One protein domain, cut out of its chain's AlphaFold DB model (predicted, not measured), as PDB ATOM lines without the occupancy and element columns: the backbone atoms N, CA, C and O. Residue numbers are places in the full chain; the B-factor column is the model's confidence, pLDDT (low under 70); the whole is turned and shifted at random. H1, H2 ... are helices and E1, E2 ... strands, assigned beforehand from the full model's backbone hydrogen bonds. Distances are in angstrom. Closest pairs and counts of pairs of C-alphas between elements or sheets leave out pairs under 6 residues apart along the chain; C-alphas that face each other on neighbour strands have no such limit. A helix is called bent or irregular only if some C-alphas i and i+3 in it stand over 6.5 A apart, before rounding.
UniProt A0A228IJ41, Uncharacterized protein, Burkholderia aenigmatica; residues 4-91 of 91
ATOM      1  N   SER A   4      43.226  75.690  48.068       95.88
ATOM      2  CA  SER A   4      42.602  76.780  48.826       95.88
ATOM      3  C   SER A   4      42.171  77.941  47.929       95.88
ATOM      4  O   SER A   4      41.059  78.435  48.091       95.88
ATOM      5  N   GLU A   5      42.997  78.335  46.954       96.25
ATOM      6  CA  GLU A   5      42.650  79.362  45.963       96.25
ATOM      7  C   GLU A   5      41.457  78.940  45.100       96.25
ATOM      8  O   GLU A   5      40.546  79.733  44.877       96.25
ATOM      9  N   PHE A   6      41.434  77.686  44.638       96.75
ATOM     10  CA  PHE A   6      40.314  77.149  43.868       96.75
ATOM     11  C   PHE A   6      39.023  77.194  44.675       96.75
ATOM     12  O   PHE A   6      38.017  77.722  44.204       96.75
ATOM     13  N   ARG A   7      39.064  76.703  45.917       97.31
ATOM     14  CA  ARG A   7      37.919  76.750  46.822       97.31
ATOM     15  C   ARG A   7      37.438  78.185  47.027       97.31
ATOM     16  O   ARG A   7      36.250  78.443  46.845       97.31
ATOM     17  N   ALA A   8      38.337  79.118  47.341       96.75
ATOM     18  CA  ALA A   8      37.991  80.529  47.518       96.75
ATOM     19  C   ALA A   8      37.293  81.095  46.273       96.75
ATOM     20  O   ALA A   8      36.173  81.595  46.381       96.75
ATOM     21  N   ARG A   9      37.868  80.890  45.081       97.06
ATOM     22  CA  ARG A   9      37.278  81.339  43.810       97.06
ATOM     23  C   ARG A   9      35.905  80.730  43.536       97.06
ATOM     24  O   ARG A   9      35.019  81.427  43.047       97.06
ATOM     25  N   VAL A  10      35.696  79.454  43.858       97.44
ATOM     26  CA  VAL A  10      34.390  78.789  43.721       97.44
ATOM     27  C   VAL A  10      33.337  79.455  44.607       97.44
ATOM     28  O   VAL A  10      32.254  79.791  44.124       97.44
ATOM     29  N   PHE A  11      33.653  79.702  45.879       97.50
ATOM     30  CA  PHE A  11      32.726  80.349  46.809       97.50
ATOM     31  C   PHE A  11      32.490  81.830  46.484       97.50
ATOM     32  O   PHE A  11      31.353  82.295  46.556       97.50
ATOM     33  N   GLU A  12      33.519  82.572  46.080       97.19
ATOM     34  CA  GLU A  12      33.396  83.956  45.600       97.19
ATOM     35  C   GLU A  12      32.504  84.042  44.362       97.19
ATOM     36  O   GLU A  12      31.566  84.838  44.322       97.19
ATOM     37  N   THR A  13      32.722  83.157  43.387       97.00
ATOM     38  CA  THR A  13      31.905  83.082  42.171       97.00
ATOM     39  C   THR A  13      30.455  82.735  42.499       97.00
ATOM     40  O   THR A  13      29.531  83.322  41.938       97.00
ATOM     41  N   ALA A  14      30.224  81.815  43.440       96.81
ATOM     42  CA  ALA A  14      28.880  81.482  43.897       96.81
ATOM     43  C   ALA A  14      28.166  82.691  44.529       96.81
ATOM     44  O   ALA A  14      27.008  82.955  44.193       96.81
ATOM     45  N   ARG A  15      28.863  83.466  45.375       96.75
ATOM     46  CA  ARG A  15      28.340  84.715  45.957       96.75
ATOM     47  C   ARG A  15      28.049  85.762  44.880       96.75
ATOM     48  O   ARG A  15      26.968  86.345  44.884       96.75
ATOM     49  N   ALA A  16      28.952  85.948  43.916       95.94
ATOM     50  CA  ALA A  16      28.756  86.865  42.789       95.94
ATOM     51  C   ALA A  16      27.535  86.481  41.933       95.94
ATOM     52  O   ALA A  16      26.782  87.342  41.481       95.94
ATOM     53  N   LYS A  17      27.273  85.177  41.782       93.50
ATOM     54  CA  LYS A  17      26.073  84.630  41.125       93.50
ATOM     55  C   LYS A  17      24.816  84.650  42.008       93.50
ATOM     56  O   LYS A  17      23.800  84.082  41.614       93.50
ATOM     57  N   LYS A  18      24.864  85.294  43.181       94.88
ATOM     58  CA  LYS A  18      23.763  85.390  44.157       94.88
ATOM     59  C   LYS A  18      23.229  84.027  44.625       94.88
ATOM     60  O   LYS A  18      22.077  83.924  45.041       94.88
ATOM     61  N   LEU A  19      24.053  82.978  44.573       95.19
ATOM     62  CA  LEU A  19      23.726  81.708  45.218       95.19
ATOM     63  C   LEU A  19      23.843  81.875  46.732       95.19
ATOM     64  O   LEU A  19      24.708  82.603  47.224       95.19
ATOM     65  N   LYS A  20      22.992  81.173  47.486       96.50
ATOM     66  CA  LYS A  20      23.116  81.168  48.944       96.50
ATOM     67  C   LYS A  20      24.396  80.430  49.328       96.50
ATOM     68  O   LYS A  20      24.564  79.259  48.982       96.50
ATOM     69  N   VAL A  21      25.247  81.115  50.083       97.19
ATOM     70  CA  VAL A  21      26.428  80.556  50.737       97.19
ATOM     71  C   VAL A  21      26.276  80.771  52.235       97.19
ATOM     72  O   VAL A  21      26.041  81.896  52.671       97.19
ATOM     73  N   ASP A  22      26.367  79.699  53.007       97.19
ATOM     74  CA  ASP A  22      26.330  79.723  54.470       97.19
ATOM     75  C   ASP A  22      27.297  78.679  55.042       97.19
ATOM     76  O   ASP A  22      27.934  77.928  54.298       97.19
ATOM     77  N   GLN A  23      27.415  78.655  56.367       97.19
ATOM     78  CA  GLN A  23      28.269  77.723  57.086       97.19
ATOM     79  C   GLN A  23      27.433  76.584  57.683       97.19
ATOM     80  O   GLN A  23      26.312  76.780  58.160       97.19
ATOM     81  N   MET A  24      27.969  75.372  57.624       94.88
ATOM     82  CA  MET A  24      27.450  74.195  58.310       94.88
ATOM     83  C   MET A  24      27.810  74.238  59.801       94.88
ATOM     84  O   MET A  24      28.676  74.998  60.226       94.88
ATOM     85  N   GLN A  25      27.152  73.401  60.608       92.88
ATOM     86  CA  GLN A  25      27.403  73.330  62.053       92.88
ATOM     87  C   GLN A  25      28.845  72.913  62.391       92.88
ATOM     88  O   GLN A  25      29.366  73.300  63.430       92.88
ATOM     89  N   ASP A  26      29.496  72.159  61.504       93.50
ATOM     90  CA  ASP A  26      30.899  71.745  61.618       93.50
ATOM     91  C   ASP A  26      31.895  72.810  61.118       93.50
ATOM     92  O   ASP A  26      33.090  72.542  61.012       93.50
ATOM     93  N   GLY A  27      31.420  74.015  60.791       94.69
ATOM     94  CA  GLY A  27      32.251  75.125  60.336       94.69
ATOM     95  C   GLY A  27      32.567  75.121  58.838       94.69
ATOM     96  O   GLY A  27      33.257  76.026  58.367       94.69
ATOM     97  N   LYS A  28      32.069  74.158  58.051       95.25
ATOM     98  CA  LYS A  28      32.330  74.122  56.603       95.25
ATOM     99  C   LYS A  28      31.393  75.040  55.834       95.25
ATOM    100  O   LYS A  28      30.175  74.966  55.985       95.25
ATOM    101  N   ASP A  29      31.946  75.841  54.932       96.75
ATOM    102  CA  ASP A  29      31.136  76.597  53.977       96.75
ATOM    103  C   ASP A  29      30.415  75.647  53.009       96.75
ATOM    104  O   ASP A  29      30.965  74.619  52.593       96.75
ATOM    105  N   ARG A  30      29.195  76.011  52.597       96.69
ATOM    106  CA  ARG A  30      28.449  75.329  51.531       96.69
ATOM    107  C   ARG A  30      27.743  76.293  50.584       96.69
ATOM    108  O   ARG A  30      27.322  77.378  50.967       96.69
ATOM    109  N   ILE A  31      27.593  75.859  49.338       97.19
ATOM    110  CA  ILE A  31      26.875  76.547  48.264       97.19
ATOM    111  C   ILE A  31      25.573  75.803  48.019       97.19
ATOM    112  O   ILE A  31      25.594  74.615  47.696       97.19
ATOM    113  N   TRP A  32      24.445  76.496  48.114       96.06
ATOM    114  CA  TRP A  32      23.146  75.943  47.755       96.06
ATOM    115  C   TRP A  32      22.858  76.153  46.271       96.06
ATOM    116  O   TRP A  32      22.727  77.281  45.799       96.06
ATOM    117  N   PHE A  33      22.683  75.050  45.548       93.88
ATOM    118  CA  PHE A  33      22.238  75.046  44.153       93.88
ATOM    119  C   PHE A  33      20.714  74.963  44.039       93.88
ATOM    120  O   PHE A  33      20.138  75.388  43.041       93.88
ATOM    121  N   ASN A  34      20.049  74.418  45.062       91.56
ATOM    122  CA  ASN A  34      18.596  74.422  45.182       91.56
ATOM    123  C   ASN A  34      18.190  74.271  46.657       91.56
ATOM    124  O   ASN A  34      18.491  73.253  47.284       91.56
ATOM    125  N   LEU A  35      17.494  75.272  47.203       90.88
ATOM    126  CA  LEU A  35      17.041  75.268  48.599       90.88
ATOM    127  C   LEU A  35      15.895  74.274  48.837       90.88
ATOM    128  O   LEU A  35      15.923  73.544  49.824       90.88
ATOM    129  N   ASN A  36      14.942  74.185  47.905       90.19
ATOM    130  CA  ASN A  36      13.750  73.339  48.033       90.19
ATOM    131  C   ASN A  36      14.109  71.849  48.079       90.19
ATOM    132  O   ASN A  36      13.616  71.110  48.924       90.19
ATOM    133  N   SER A  37      15.013  71.409  47.201       88.19
ATOM    134  CA  SER A  37      15.489  70.014  47.155       88.19
ATOM    135  C   SER A  37      16.752  69.771  47.989       88.19
ATOM    136  O   SER A  37      17.366  68.706  47.898       88.19
ATOM    137  N   LYS A  38      17.146  70.766  48.793       89.75
ATOM    138  CA  LYS A  38      18.324  70.764  49.663       89.75
ATOM    139  C   LYS A  38      19.611  70.303  48.966       89.75
ATOM    140  O   LYS A  38      20.395  69.524  49.511       89.75
ATOM    141  N   LYS A  39      19.835  70.761  47.735       91.31
ATOM    142  CA  LYS A  39      21.020  70.404  46.947       91.31
ATOM    143  C   LYS A  39      22.098  71.456  47.163       91.31
ATOM    144  O   LYS A  39      21.949  72.603  46.743       91.31
ATOM    145  N   PHE A  40      23.178  71.046  47.815       93.88
ATOM    146  CA  PHE A  40      24.337  71.880  48.104       93.88
ATOM    147  C   PHE A  40      25.646  71.111  47.888       93.88
ATOM    148  O   PHE A  40      25.639  69.880  47.873       93.88
ATOM    149  N   LEU A  41      26.750  71.846  47.748       95.50
ATOM    150  CA  LEU A  41      28.120  71.336  47.876       95.50
ATOM    151  C   LEU A  41      28.819  72.088  49.006       95.50
ATOM    152  O   LEU A  41      28.674  73.302  49.091       95.50
ATOM    153  N   HIS A  42      29.558  71.385  49.860       96.06
ATOM    154  CA  HIS A  42      30.359  71.981  50.931       96.06
ATOM    155  C   HIS A  42      31.844  71.969  50.576       96.06
ATOM    156  O   HIS A  42      32.229  71.351  49.581       96.06
ATOM    157  N   ALA A  43      32.669  72.611  51.404       96.56
ATOM    158  CA  ALA A  43      34.113  72.742  51.218       96.56
ATOM    159  C   ALA A  43      34.796  71.446  50.741       96.56
ATOM    160  O   ALA A  43      35.417  71.465  49.685       96.56
ATOM    161  N   ASP A  44      34.589  70.308  51.416       95.88
ATOM    162  CA  ASP A  44      35.258  69.051  51.027       95.88
ATOM    163  C   ASP A  44      34.844  68.529  49.639       95.88
ATOM    164  O   ASP A  44      35.657  67.940  48.926       95.88
ATOM    165  N   HIS A  45      33.594  68.758  49.215       95.81
ATOM    166  CA  HIS A  45      33.173  68.423  47.853       95.81
ATOM    167  C   HIS A  45      33.908  69.304  46.841       95.81
ATOM    168  O   HIS A  45      34.368  68.809  45.817       95.81
ATOM    169  N   ILE A  46      34.056  70.598  47.133       97.00
ATOM    170  CA  ILE A  46      34.804  71.520  46.271       97.00
ATOM    171  C   ILE A  46      36.282  71.121  46.212       97.00
ATOM    172  O   ILE A  46      36.862  71.065  45.130       97.00
ATOM    173  N   ASP A  47      36.866  70.753  47.348       97.06
ATOM    174  CA  ASP A  47      38.241  70.262  47.434       97.06
ATOM    175  C   ASP A  47      38.436  68.941  46.669       97.06
ATOM    176  O   ASP A  47      39.514  68.711  46.121       97.06
ATOM    177  N   SER A  48      37.392  68.108  46.581       97.00
ATOM    178  CA  SER A  48      37.387  66.859  45.804       97.00
ATOM    179  C   SER A  48      37.300  67.082  44.294       97.00
ATOM    180  O   SER A  48      37.726  66.213  43.543       97.00
ATOM    181  N   LEU A  49      36.760  68.222  43.848       96.56
ATOM    182  CA  LEU A  49      36.700  68.610  42.433       96.56
ATOM    183  C   LEU A  49      38.018  69.224  41.934       96.56
ATOM    184  O   LEU A  49      38.218  69.359  40.725       96.56
ATOM    185  N   PHE A  50      38.897  69.642  42.851       97.19
ATOM    186  CA  PHE A  50      40.080  70.445  42.546       97.19
ATOM    187  C   PHE A  50      40.992  69.808  41.498       97.19
ATOM    188  O   PHE A  50      41.431  70.502  40.582       97.19
ATOM    189  N   ASP A  51      41.279  68.512  41.624       94.75
ATOM    190  CA  ASP A  51      42.332  67.860  40.840       94.75
ATOM    191  C   ASP A  51      42.097  67.991  39.334       94.75
ATOM    192  O   ASP A  51      43.050  68.248  38.590       94.75
ATOM    193  N   LEU A  52      40.829  67.915  38.912       95.88
ATOM    194  CA  LEU A  52      40.426  68.109  37.527       95.88
ATOM    195  C   LEU A  52      39.978  69.550  37.248       95.88
ATOM    196  O   LEU A  52      40.513  70.177  36.338       95.88
ATOM    197  N   LEU A  53      39.040  70.117  38.022       96.25
ATOM    198  CA  LEU A  53      38.422  71.416  37.698       96.25
ATOM    199  C   LEU A  53      39.378  72.610  37.840       96.25
ATOM    200  O   LEU A  53      39.039  73.709  37.398       96.25
ATOM    201  N   ARG A  54      40.580  72.427  38.399       95.75
ATOM    202  CA  ARG A  54      41.648  73.439  38.332       95.75
ATOM    203  C   ARG A  54      42.208  73.644  36.921       95.75
ATOM    204  O   ARG A  54      42.885  74.643  36.699       95.75
ATOM    205  N   LEU A  55      42.002  72.691  36.010       95.38
ATOM    206  CA  LEU A  55      42.503  72.751  34.639       95.38
ATOM    207  C   LEU A  55      41.546  73.585  33.769       95.38
ATOM    208  O   LEU A  55      40.331  73.355  33.815       95.38
ATOM    209  N   PRO A  56      42.055  74.537  32.972       94.38
ATOM    210  CA  PRO A  56      41.230  75.290  32.036       94.38
ATOM    211  C   PRO A  56      40.833  74.424  30.830       94.38
ATOM    212  O   PRO A  56      41.419  73.369  30.585       94.38
ATOM    213  N   ASN A  57      39.868  74.904  30.042       93.19
ATOM    214  CA  ASN A  57      39.481  74.335  28.742       93.19
ATOM    215  C   ASN A  57      39.027  72.863  28.766       93.19
ATOM    216  O   ASN A  57      39.129  72.158  27.761       93.19
ATOM    217  N   LEU A  58      38.494  72.384  29.892       95.38
ATOM    218  CA  LEU A  58      37.873  71.065  29.953       95.38
ATOM    219  C   LEU A  58      36.604  71.034  29.103       95.38
ATOM    220  O   LEU A  58      35.816  71.983  29.072       95.38
ATOM    221  N   SER A  59      36.364  69.895  28.458       94.81
ATOM    222  CA  SER A  59      35.105  69.674  27.760       94.81
ATOM    223  C   SER A  59      33.940  69.669  28.752       94.81
ATOM    224  O   SER A  59      34.062  69.241  29.903       94.81
ATOM    225  N   ARG A  60      32.755  70.078  28.284       92.44
ATOM    226  CA  ARG A  60      31.521  70.009  29.081       92.44
ATOM    227  C   ARG A  60      31.273  68.607  29.647       92.44
ATOM    228  O   ARG A  60      30.763  68.480  30.757       92.44
ATOM    229  N   GLN A  61      31.621  67.570  28.886       94.19
ATOM    230  CA  GLN A  61      31.487  66.181  29.312       94.19
ATOM    231  C   GLN A  61      32.430  65.855  30.474       94.19
ATOM    232  O   GLN A  61      31.976  65.263  31.446       94.19
ATOM    233  N   ALA A  62      33.695  66.286  30.413       95.19
ATOM    234  CA  ALA A  62      34.665  66.063  31.485       95.19
ATOM    235  C   ALA A  62      34.244  66.767  32.785       95.19
ATOM    236  O   ALA A  62      34.237  66.152  33.848       95.19
ATOM    237  N   VAL A  63      33.802  68.027  32.687       94.94
ATOM    238  CA  VAL A  63      33.290  68.786  33.840       94.94
ATOM    239  C   VAL A  63      32.070  68.095  34.448       94.94
ATOM    240  O   VAL A  63      32.011  67.893  35.657       94.94
ATOM    241  N   ASN A  64      31.101  67.689  33.623       93.62
ATOM    242  CA  ASN A  64      29.904  67.002  34.105       93.62
ATOM    243  C   ASN A  64      30.219  65.646  34.752       93.62
ATOM    244  O   ASN A  64      29.607  65.322  35.764       93.62
ATOM    245  N   ALA A  65      31.136  64.866  34.172       94.44
ATOM    246  CA  ALA A  65      31.532  63.565  34.707       94.44
ATOM    247  C   ALA A  65      32.180  63.706  36.089       94.44
ATOM    248  O   ALA A  65      31.884  62.936  36.998       94.44
ATOM    249  N   GLU A  66      33.003  64.734  36.271       95.94
ATOM    250  CA  GLU A  66      33.653  64.992  37.549       95.94
ATOM    251  C   GLU A  66      32.683  65.517  38.613       95.94
ATOM    252  O   GLU A  66      32.750  65.110  39.773       95.94
ATOM    253  N   ILE A  67      31.717  66.356  38.222       93.56
ATOM    254  CA  ILE A  67      30.640  66.763  39.131       93.56
ATOM    255  C   ILE A  67      29.775  65.555  39.521       93.56
ATOM    256  O   ILE A  67      29.456  65.422  40.699       93.56
ATOM    257  N   GLU A  68      29.441  64.657  38.585       94.06
ATOM    258  CA  GLU A  68      28.690  63.424  38.883       94.06
ATOM    259  C   GLU A  68      29.459  62.533  39.870       94.06
ATOM    260  O   GLU A  68      28.872  62.033  40.826       94.06
ATOM    261  N   ARG A  69      30.779  62.379  39.687       94.56
ATOM    262  CA  ARG A  69      31.642  61.582  40.573       94.56
ATOM    263  C   ARG A  69      31.596  62.073  42.022       94.56
ATOM    264  O   ARG A  69      31.580  61.259  42.942       94.56
ATOM    265  N   VAL A  70      31.596  63.390  42.230       91.44
ATOM    266  CA  VAL A  70      31.579  63.997  43.572       91.44
ATOM    267  C   VAL A  70      30.159  64.127  44.130       91.44
ATOM    268  O   VAL A  70      29.956  64.051  45.340       91.44
ATOM    269  N   ALA A  71      29.165  64.342  43.270       87.31
ATOM    270  CA  ALA A  71      27.813  64.715  43.662       87.31
ATOM    271  C   ALA A  71      26.743  63.995  42.814       87.31
ATOM    272  O   ALA A  71      25.973  64.658  42.110       87.31
ATOM    273  N   PRO A  72      26.639  62.658  42.920       86.19
ATOM    274  CA  PRO A  72      25.853  61.847  41.997       86.19
ATOM    275  C   PRO A  72      24.347  62.122  42.087       86.19
ATOM    276  O   PRO A  72      23.795  62.334  43.176       86.19
ATOM    277  N   GLY A  73      23.671  62.107  40.936       79.19
ATOM    278  CA  GLY A  73      22.218  62.268  40.825       79.19
ATOM    279  C   GLY A  73      21.707  63.671  41.182       79.19
ATOM    280  O   GLY A  73      20.609  63.821  41.736       79.19
ATOM    281  N   ARG A  74      22.496  64.727  40.927       80.19
ATOM    282  CA  ARG A  74      22.158  66.116  41.309       80.19
ATOM    283  C   ARG A  74      22.198  67.076  40.112       80.19
ATOM    284  O   ARG A  74      23.023  67.986  40.080       80.19
ATOM    285  N   PRO A  75      21.255  66.991  39.158       75.25
ATOM    286  CA  PRO A  75      21.310  67.767  37.912       75.25
ATOM    287  C   PRO A  75      21.373  69.297  38.106       75.25
ATOM    288  O   PRO A  75      22.032  69.996  37.335       75.25
ATOM    289  N   CYS A  76      20.747  69.846  39.155       77.94
ATOM    290  CA  CYS A  76      20.854  71.279  39.472       77.94
ATOM    291  C   CYS A  76      22.264  71.692  39.935       77.94
ATOM    292  O   CYS A  76      22.720  72.786  39.602       77.94
ATOM    293  N   THR A  77      22.980  70.802  40.626       85.38
ATOM    294  CA  THR A  77      24.386  70.984  41.004       85.38
ATOM    295  C   THR A  77      25.288  70.985  39.772       85.38
ATOM    296  O   THR A  77      26.206  71.794  39.696       85.38
ATOM    297  N   HIS A  78      24.978  70.174  38.755       87.06
ATOM    298  CA  HIS A  78      25.768  70.106  37.521       87.06
ATOM    299  C   HIS A  78      25.731  71.415  36.747       87.06
ATOM    300  O   HIS A  78      26.767  71.928  36.331       87.06
ATOM    301  N   LYS A  79      24.532  71.981  36.562       90.69
ATOM    302  CA  LYS A  79      24.387  73.264  35.871       90.69
ATOM    303  C   LYS A  79      25.116  74.372  36.631       90.69
ATOM    304  O   LYS A  79      25.958  75.038  36.038       90.69
ATOM    305  N   GLY A  80      24.825  74.540  37.921       92.62
ATOM    306  CA  GLY A  80      25.406  75.632  38.700       92.62
ATOM    307  C   GLY A  80      26.925  75.529  38.835       92.62
ATOM    308  O   GLY A  80      27.617  76.526  38.656       92.62
ATOM    309  N   MET A  81      27.458  74.331  39.088       95.25
ATOM    310  CA  MET A  81      28.901  74.139  39.238       95.25
ATOM    311  C   MET A  81      29.648  74.304  37.909       95.25
ATOM    312  O   MET A  81      30.734  74.878  37.883       95.25
ATOM    313  N   ARG A  82      29.051  73.887  36.788       94.31
ATOM    314  CA  ARG A  82      29.613  74.141  35.456       94.31
ATOM    315  C   ARG A  82      29.680  75.632  35.129       94.31
ATOM    316  O   ARG A  82      30.697  76.092  34.630       94.31
ATOM    317  N   GLU A  83      28.636  76.393  35.441       94.44
ATOM    318  CA  GLU A  83      28.661  77.848  35.246       94.44
ATOM    319  C   GLU A  83      29.717  78.531  36.132       94.44
ATOM    320  O   GLU A  83      30.317  79.520  35.721       94.44
ATOM    321  N   ILE A  84      29.952  78.012  37.342       96.00
ATOM    322  CA  ILE A  84      31.047  78.475  38.206       96.00
ATOM    323  C   ILE A  84      32.404  78.163  37.558       96.00
ATOM    324  O   ILE A  84      33.251  79.046  37.484       96.00
ATOM    325  N   TYR A  85      32.600  76.943  37.048       96.00
ATOM    326  CA  TYR A  85      33.821  76.552  36.337       96.00
ATOM    327  C   TYR A  85      34.107  77.475  35.143       96.00
ATOM    328  O   TYR A  85      35.208  78.008  35.025       96.00
ATOM    329  N   GLU A  86      33.104  77.716  34.297       94.56
ATOM    330  CA  GLU A  86      33.227  78.599  33.132       94.56
ATOM    331  C   GLU A  86      33.644  80.023  33.537       94.56
ATOM    332  O   GLU A  86      34.450  80.640  32.849       94.56
ATOM    333  N   GLN A  87      33.146  80.539  34.666       94.62
ATOM    334  CA  GLN A  87      33.505  81.869  35.161       94.62
ATOM    335  C   GLN A  87      34.934  81.930  35.724       94.62
ATOM    336  O   GLN A  87      35.645  82.896  35.458       94.62
ATOM    337  N   ILE A  88      35.365  80.905  36.470       94.31
ATOM    338  CA  ILE A  88      36.711  80.840  37.070       94.31
ATOM    339  C   ILE A  88      37.812  80.849  36.002       94.31
ATOM    340  O   ILE A  88      38.889  81.386  36.254       94.31
ATOM    341  N   HIS A  89      37.541  80.264  34.832       92.38
ATOM    342  CA  HIS A  89      38.512  80.094  33.742       92.38
ATOM    343  C   HIS A  89      38.306  81.039  32.550       92.38
ATOM    344  O   HIS A  89      39.072  80.978  31.594       92.38
ATOM    345  N   ARG A  90      37.282  81.903  32.576       83.81
ATOM    346  CA  ARG A  90      37.082  82.966  31.570       83.81
ATOM    347  C   ARG A  90      37.942  84.211  31.805       83.81
ATOM    348  O   ARG A  90      37.955  85.073  30.932       83.81
ATOM    349  N   SER A  91      38.554  84.331  32.987       55.28
ATOM    350  CA  SER A  91      39.320  85.508  33.426       55.28
ATOM    351  C   SER A  91      40.815  85.326  33.211       55.28
ATOM    352  O   SER A  91      41.300  84.209  33.497       55.28
TER     353      SER A  91
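What this domain is: This is residues 4 to 91 of the 91 residues of an uncharacterized protein of Burkholderia aenigmatica (UniProt A0A228IJ41). A three-stranded sheet forms a wall at one end of the domain, with H1 and H4 over one face and the other face bare. The helical hairpin of H2 and H3 completes a ring of four touching helices. The 88 printed residues hold H1, E1, E2, E3, H2, H3 and H4 in that order, of mixed class; the antiparallel sheet, order E1, E2, E3, is a meander, each strand the neighbour of the one before. The whole is compact and rounded, radius of gyration of the C-alphas 11.9 A, spans 34 by 27 by 21 A.

Where its parts are: The strands are E1, residues 20 to 23, E2, residues 29 to 34, 15.5 A long, and E3, residues 39 to 42. H1, residues 4 to 16, 18.2 A, begins at C-alpha 4 (42.602, 76.780, 48.826). H2 is residues 43 to 53, irregular, with C-alphas 48 and 51 7.1 A apart; H3 is residues 60 to 70, 15.7 A. H4, residues 75 to 89, 21.6 A, ends at C-alpha 89 (38.512, 80.094, 33.742).

How they stand to each other: In hairpin E1 and E2, N 30 and O 22 are 2.9 A apart; in hairpin E2 and E3, N 31 and O 41 are 2.8 A apart, both within hydrogen-bond range. H1 and H4 are on the same face, heights 10.4 A and 11.0 A over the sheet. H2 only grazes the sheet with residues 43 to 46. H1 touches H4 with residues 9 to 14 alone, closest C-alphas Thr 13 and Ile 84, 6.1 A. H1 touches H2, C-alphas Arg 7 and Ile 46 closest at 6.1 A, about perpendicular at 74 degrees. H2 and H3 touch, C-alphas His 45 and Val 70 closest at 6.4 A. H4 touches H3 with residues 77 to 82 alone, C-alphas Ile 67 and His 78 closest at 6.1 A. H1 and H3 are apart. Every O i to N i+4 pair is within hydrogen-bond range in H1, H3 and H4, but 5 of 7 in H2.

The domain as a whole: The two C-alphas farthest apart are those of Gln 25 and Asn 57, 35.4 A. The printed part has no cut; no link is long. Mean pLDDT of the printed part is 93.2; residue 91 is under 70.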